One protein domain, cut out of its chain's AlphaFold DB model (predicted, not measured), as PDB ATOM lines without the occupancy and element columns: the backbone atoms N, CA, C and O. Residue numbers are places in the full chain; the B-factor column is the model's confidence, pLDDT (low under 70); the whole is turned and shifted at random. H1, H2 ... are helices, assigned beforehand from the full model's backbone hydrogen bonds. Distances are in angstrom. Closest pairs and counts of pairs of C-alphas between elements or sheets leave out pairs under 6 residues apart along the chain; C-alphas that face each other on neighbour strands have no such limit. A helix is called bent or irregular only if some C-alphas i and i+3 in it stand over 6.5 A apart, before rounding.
ATOM      1  N   VAL A 147      11.682 -14.321  21.468       82.75
ATOM      2  CA  VAL A 147      12.715 -13.638  20.675       82.75
ATOM      3  C   VAL A 147      13.257 -12.417  21.414       82.75
ATOM      4  O   VAL A 147      14.485 -12.270  21.513       82.75
ATOM      5  N   THR A 148      12.380 -11.598  22.003       83.19
ATOM      6  CA  THR A 148      12.792 -10.403  22.757       83.19
ATOM      7  C   THR A 148      13.374 -10.767  24.126       83.19
ATOM      8  O   THR A 148      13.252 -11.901  24.596       83.19
ATOM      9  N   VAL A 149      14.061  -9.816  24.767       84.31
ATOM     10  CA  VAL A 149      14.608 -10.031  26.118       84.31
ATOM     11  C   VAL A 149      13.468 -10.244  27.107       84.31
ATOM     12  O   VAL A 149      13.527 -11.173  27.903       84.31
ATOM     13  N   GLU A 150      12.414  -9.442  27.005       82.56
ATOM     14  CA  GLU A 150      11.229  -9.499  27.856       82.56
ATOM     15  C   GLU A 150      10.531 -10.860  27.743       82.56
ATOM     16  O   GLU A 150      10.248 -11.485  28.758       82.56
ATOM     17  N   GLU A 151      10.345 -11.381  26.525       85.00
ATOM     18  CA  GLU A 151       9.745 -12.705  26.307       85.00
ATOM     19  C   GLU A 151      10.603 -13.830  26.879       85.00
ATOM     20  O   GLU A 151      10.082 -14.796  27.433       85.00
ATOM     21  N   LYS A 152      11.928 -13.726  26.741       87.50
ATOM     22  CA  LYS A 152      12.857 -14.716  27.299       87.50
ATOM     23  C   LYS A 152      12.842 -14.682  28.821       87.50
ATOM     24  O   LYS A 152      12.907 -15.736  29.441       87.50
ATOM     25  N   VAL A 153      12.747 -13.493  29.414       88.81
ATOM     26  CA  VAL A 153      12.611 -13.326  30.864       88.81
ATOM     27  C   VAL A 153      11.292 -13.922  31.352       88.81
ATOM     28  O   VAL A 153      11.311 -14.665  32.328       88.81
ATOM     29  N   GLU A 154      10.176 -13.674  30.662       85.62
ATOM     30  CA  GLU A 154       8.881 -14.265  31.025       85.62
ATOM     31  C   GLU A 154       8.902 -15.793  30.898       85.62
ATOM     32  O   GLU A 154       8.496 -16.492  31.816       85.62
ATOM     33  N   ALA A 155       9.483 -16.336  29.824       87.44
ATOM     34  CA  ALA A 155       9.625 -17.783  29.666       87.44
ATOM     35  C   ALA A 155      10.491 -18.420  30.770       87.44
ATOM     36  O   ALA A 155      10.204 -19.523  31.229       87.44
ATOM     37  N   ILE A 156      11.542 -17.728  31.222       89.00
ATOM     38  CA  ILE A 156      12.339 -18.164  32.378       89.00
ATOM     39  C   ILE A 156      11.494 -18.120  33.655       89.00
ATOM     40  O   ILE A 156      11.564 -19.056  34.445       89.00
ATOM     41  N   ARG A 157      10.679 -17.076  33.852       87.31
ATOM     42  CA  ARG A 157       9.772 -16.955  35.003       87.31
ATOM     43  C   ARG A 157       8.730 -18.075  35.028       87.31
ATOM     44  O   ARG A 157       8.492 -18.649  36.086       87.31
ATOM     45  N   ASP A 158       8.156 -18.425  33.882       87.31
ATOM     46  CA  ASP A 158       7.212 -19.543  33.747       87.31
ATOM     47  C   ASP A 158       7.867 -20.898  34.069       87.31
ATOM     48  O   ASP A 158       7.239 -21.772  34.662       87.31
ATOM     49  N   LEU A 159       9.146 -21.083  33.724       89.31
ATOM     50  CA  LEU A 159       9.904 -22.289  34.083       89.31
ATOM     51  C   LEU A 159      10.340 -22.307  35.555       89.31
ATOM     52  O   LEU A 159      10.510 -23.379  36.133       89.31
ATOM     53  N   ALA A 160      10.515 -21.134  36.160       91.44
ATOM     54  CA  ALA A 160      10.968 -20.946  37.535       91.44
ATOM     55  C   ALA A 160       9.806 -20.735  38.528       91.44
ATOM     56  O   ALA A 160       9.978 -20.058  39.538       91.44
ATOM     57  N   GLN A 161       8.621 -21.297  38.256       91.75
ATOM     58  CA  GLN A 161       7.482 -21.251  39.191       91.75
ATOM     59  C   GLN A 161       7.743 -22.048  40.476       91.75
ATOM     60  O   GLN A 161       7.193 -21.736  41.527       91.75
ATOM     61  N   ASP A 162       8.575 -23.085  40.391       94.62
ATOM     62  CA  ASP A 162       9.018 -23.859  41.545       94.62
ATOM     63  C   ASP A 162      10.169 -23.138  42.265       94.62
ATOM     64  O   ASP A 162      11.180 -22.800  41.646       94.62
ATOM     65  N   GLU A 163      10.031 -22.914  43.576       92.00
ATOM     66  CA  GLU A 163      11.010 -22.152  44.364       92.00
ATOM     67  C   GLU A 163      12.399 -22.802  44.392       92.00
ATOM     68  O   GLU A 163      13.411 -22.098  44.392       92.00
ATOM     69  N   GLN A 164      12.478 -24.134  44.384       93.31
ATOM     70  CA  GLN A 164      13.755 -24.840  44.383       93.31
ATOM     71  C   GLN A 164      14.453 -24.685  43.026       93.31
ATOM     72  O   GLN A 164      15.656 -24.407  42.978       93.31
ATOM     73  N   VAL A 165      13.707 -24.818  41.925       93.25
ATOM     74  CA  VAL A 165      14.210 -24.564  40.566       93.25
ATOM     75  C   VAL A 165      14.647 -23.107  40.419       93.25
ATOM     76  O   VAL A 165      15.735 -22.846  39.905       93.25
ATOM     77  N   ALA A 166      13.846 -22.163  40.915       92.75
ATOM     78  CA  ALA A 166      14.151 -20.739  40.878       92.75
ATOM     79  C   ALA A 166      15.432 -20.405  41.649       92.75
ATOM     80  O   ALA A 166      16.307 -19.719  41.118       92.75
ATOM     81  N   ALA A 167      15.579 -20.920  42.873       92.75
ATOM     82  CA  ALA A 167      16.759 -20.699  43.702       92.75
ATOM     83  C   ALA A 167      18.028 -21.256  43.042       92.75
ATOM     84  O   ALA A 167      19.051 -20.571  42.987       92.75
ATOM     85  N   GLN A 168      17.957 -22.470  42.490       93.69
ATOM     86  CA  GLN A 168      19.098 -23.078  41.809       93.69
ATOM     87  C   GLN A 168      19.481 -22.299  40.543       93.69
ATOM     88  O   GLN A 168      20.650 -21.955  40.364       93.69
ATOM     89  N   ALA A 169      18.502 -21.949  39.704       91.62
ATOM     90  CA  ALA A 169      18.737 -21.154  38.502       91.62
ATOM     91  C   ALA A 169      19.316 -19.769  38.837       91.62
ATOM     92  O   ALA A 169      20.232 -19.303  38.158       91.62
ATOM     93  N   ALA A 170      18.829 -19.121  39.899       91.62
ATOM     94  CA  ALA A 170      19.366 -17.850  40.373       91.62
ATOM     95  C   ALA A 170      20.835 -17.983  40.803       91.62
ATOM     96  O   ALA A 170      21.665 -17.195  40.351       91.62
ATOM     97  N   CYS A 171      21.184 -18.997  41.602       91.06
ATOM     98  CA  CYS A 171      22.573 -19.276  41.980       91.06
ATOM     99  C   CYS A 171      23.472 -19.474  40.749       91.06
ATOM    100  O   CYS A 171      24.526 -18.845  40.644       91.06
ATOM    101  N   ASP A 172      23.032 -20.282  39.784       92.00
ATOM    102  CA  ASP A 172      23.796 -20.557  38.564       92.00
ATOM    103  C   ASP A 172      23.996 -19.303  37.703       92.00
ATOM    104  O   ASP A 172      25.083 -19.073  37.165       92.00
ATOM    105  N   LEU A 173      22.980 -18.440  37.610       92.12
ATOM    106  CA  LEU A 173      23.084 -17.157  36.919       92.12
ATOM    107  C   LEU A 173      24.026 -16.184  37.644       92.12
ATOM    108  O   LEU A 173      24.804 -15.491  36.983       92.12
ATOM    109  N   LEU A 174      23.995 -16.150  38.980       93.81
ATOM    110  CA  LEU A 174      24.837 -15.284  39.812       93.81
ATOM    111  C   LEU A 174      26.312 -15.712  39.844       93.81
ATOM    112  O   LEU A 174      27.172 -14.888  40.149       93.81
ATOM    113  N   HIS A 175      26.653 -16.937  39.435       93.56
ATOM    114  CA  HIS A 175      28.052 -17.312  39.188       93.56
ATOM    115  C   HIS A 175      28.706 -16.502  38.051       93.56
ATOM    116  O   HIS A 175      29.931 -16.499  37.916       93.56
ATOM    117  N   ARG A 176      27.925 -15.782  37.231       94.94
ATOM    118  CA  ARG A 176      28.435 -14.882  36.186       94.94
ATOM    119  C   ARG A 176      28.664 -13.478  36.777       94.94
ATOM    120  O   ARG A 176      27.681 -12.805  37.089       94.94
ATOM    121  N   PRO A 177      29.912 -12.970  36.855       90.31
ATOM    122  CA  PRO A 177      30.232 -11.747  37.606       90.31
ATOM    123  C   PRO A 177      29.445 -10.502  37.174       90.31
ATOM    124  O   PRO A 177      28.932  -9.761  38.008       90.31
ATOM    125  N   GLU A 178      29.288 -10.295  35.865       92.12
ATOM    126  CA  GLU A 178      28.522  -9.168  35.315       92.12
ATOM    127  C   GLU A 178      27.019  -9.270  35.602       92.12
ATOM    128  O   GLU A 178      26.352  -8.257  35.804       92.12
ATOM    129  N   VAL A 179      26.474 -10.490  35.633       90.12
ATOM    130  CA  VAL A 179      25.060 -10.719  35.963       90.12
ATOM    131  C   VAL A 179      24.835 -10.435  37.440       90.12
ATOM    132  O   VAL A 179      23.917  -9.689  37.764       90.12
ATOM    133  N   ALA A 180      25.705 -10.942  38.318       89.12
ATOM    134  CA  ALA A 180      25.640 -10.667  39.749       89.12
ATOM    135  C   ALA A 180      25.728  -9.170  40.052       89.12
ATOM    136  O   ALA A 180      24.878  -8.632  40.758       89.12
ATOM    137  N   PHE A 181      26.699  -8.472  39.458       90.19
ATOM    138  CA  PHE A 181      26.855  -7.034  39.652       90.19
ATOM    139  C   PHE A 181      25.630  -6.237  39.183       90.19
ATOM    140  O   PHE A 181      25.213  -5.299  39.859       90.19
ATOM    141  N   ARG A 182      25.032  -6.603  38.041       88.00
ATOM    142  CA  ARG A 182      23.811  -5.953  37.539       88.00
ATOM    143  C   ARG A 182      22.592  -6.271  38.400       88.00
ATOM    144  O   ARG A 182      21.882  -5.342  38.757       88.00
ATOM    145  N   ALA A 183      22.391  -7.533  38.776       86.75
ATOM    146  CA  ALA A 183      21.271  -7.968  39.607       86.75
ATOM    147  C   ALA A 183      21.296  -7.316  40.999       86.75
ATOM    148  O   ALA A 183      20.279  -6.825  41.467       86.75
ATOM    149  N   MET A 184      22.470  -7.228  41.635       85.81
ATOM    150  CA  MET A 184      22.629  -6.574  42.942       85.81
ATOM    151  C   MET A 184      22.453  -5.048  42.889       85.81
ATOM    152  O   MET A 184      22.201  -4.421  43.917       85.81
ATOM    153  N   ARG A 185      22.627  -4.431  41.712       85.56
ATOM    154  CA  ARG A 185      22.426  -2.989  41.491       85.56
ATOM    155  C   ARG A 185      21.017  -2.635  41.042       85.56
ATOM    156  O   ARG A 185      20.686  -1.446  41.056       85.56
ATOM    157  N   ASP A 186      20.240  -3.619  40.607       78.88
ATOM    158  CA  ASP A 186      18.871  -3.402  40.178       78.88
ATOM    159  C   ASP A 186      18.040  -2.970  41.391       78.88
ATOM    160  O   ASP A 186      18.010  -3.648  42.421       78.88
ATOM    161  N   ARG A 187      17.431  -1.783  41.320       58.78
ATOM    162  CA  ARG A 187      16.546  -1.325  42.393       58.78
ATOM    163  C   ARG A 187      15.192  -1.953  42.146       58.78
ATOM    164  O   ARG A 187      14.554  -1.645  41.145       58.78
ATOM    165  N   TYR A 188      14.765  -2.785  43.088       56.03
ATOM    166  CA  TYR A 188      13.411  -3.317  43.151       56.03
ATOM    167  C   TYR A 188      12.389  -2.196  42.867       56.03
ATOM    168  O   TYR A 188      12.438  -1.167  43.552       56.03
ATOM    169  N   PRO A 189      11.481  -2.332  41.885       50.66
ATOM    170  CA  PRO A 189      10.328  -1.455  41.817       50.66
ATOM    171  C   PRO A 189       9.466  -1.729  43.051       50.66
ATOM    172  O   PRO A 189       9.082  -2.866  43.324       50.66
TER     173      PRO A 189
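AT A GLANCE: This is residues 147 to 189 of the 195 residues of an uncharacterized protein of Streptomyces sp. Act143 (UniProt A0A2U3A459). Three helices follow one another end to end in an open C: H2 makes the middle side, H1 turns off from its first end and H3 from its last, and the space between H1 and H3 is left empty. Residues 147 to 155, of which 149 to 155 belong to H1, stick out at one end of the C, and a short tail, residues 186 to 189, follows H3 at the other. The printed part has 43 residues with three named helices, in the order H1, H2, H3, and no named strand; its class is all helix. It is only just loose, close to compact, with a radius of gyration of the C-alphas of 11.2 A, and it spans 25 by 24 by 21 A.

IN THESE COORDINATES: The longest helix by residues is H2, residues 163 to 174, which measures 16.1 A from first to last C-alpha; it begins at C-alpha 163 at (11.010, -22.152, 44.364). Before it comes H1, residues 149 to 159, 15.4 A long, with C-alpha 149 at (14.608, -10.031, 26.118). After it comes H3, residues 177 to 185, 12.4 A long, ending at C-alpha 185 at (22.426, -2.989, 41.491). H1, H2 and H3 are not bent.

HOW THE PARTS SIT: H2 and H3 touch only at the corner by their link, and only just, with 3 pairs of C-alphas within 8 A. H2 touches H3 with residues 173 to 174 alone, and the closest C-alphas of the two helices are those of Leu 174 and Ala 180, 4.7 A apart. Their lines stand at a steep tilt of 64 degrees, and they run opposite ways. Their centres are 14.4 A apart. At the other end of H2, H1 and H2 are near each other: their closest C-alphas are 8.1 A apart, and 6 pairs lie within 10 A. H1 and H3 are apart. In H1, H2 and H3 every O i to N i+4 pair is within hydrogen-bond range.

THE WHOLE: The two C-alphas farthest apart are those of Val 147 and Gln 164, 26.2 A, while the first and last printed C-alphas, those of Val 147 and Pro 189, are 24.5 A apart. Residues 147 to 155 stand free; the body without them has 34 residues and spans 25 by 24 by 13 A. The link from H1 to H2 is tight, with 3 residues, and so is the link from H2 to H3, with 2. The printed part has no cut. Its mean pLDDT is 86.9, and the model's confidence is low, under 70, at residues 187 to 189.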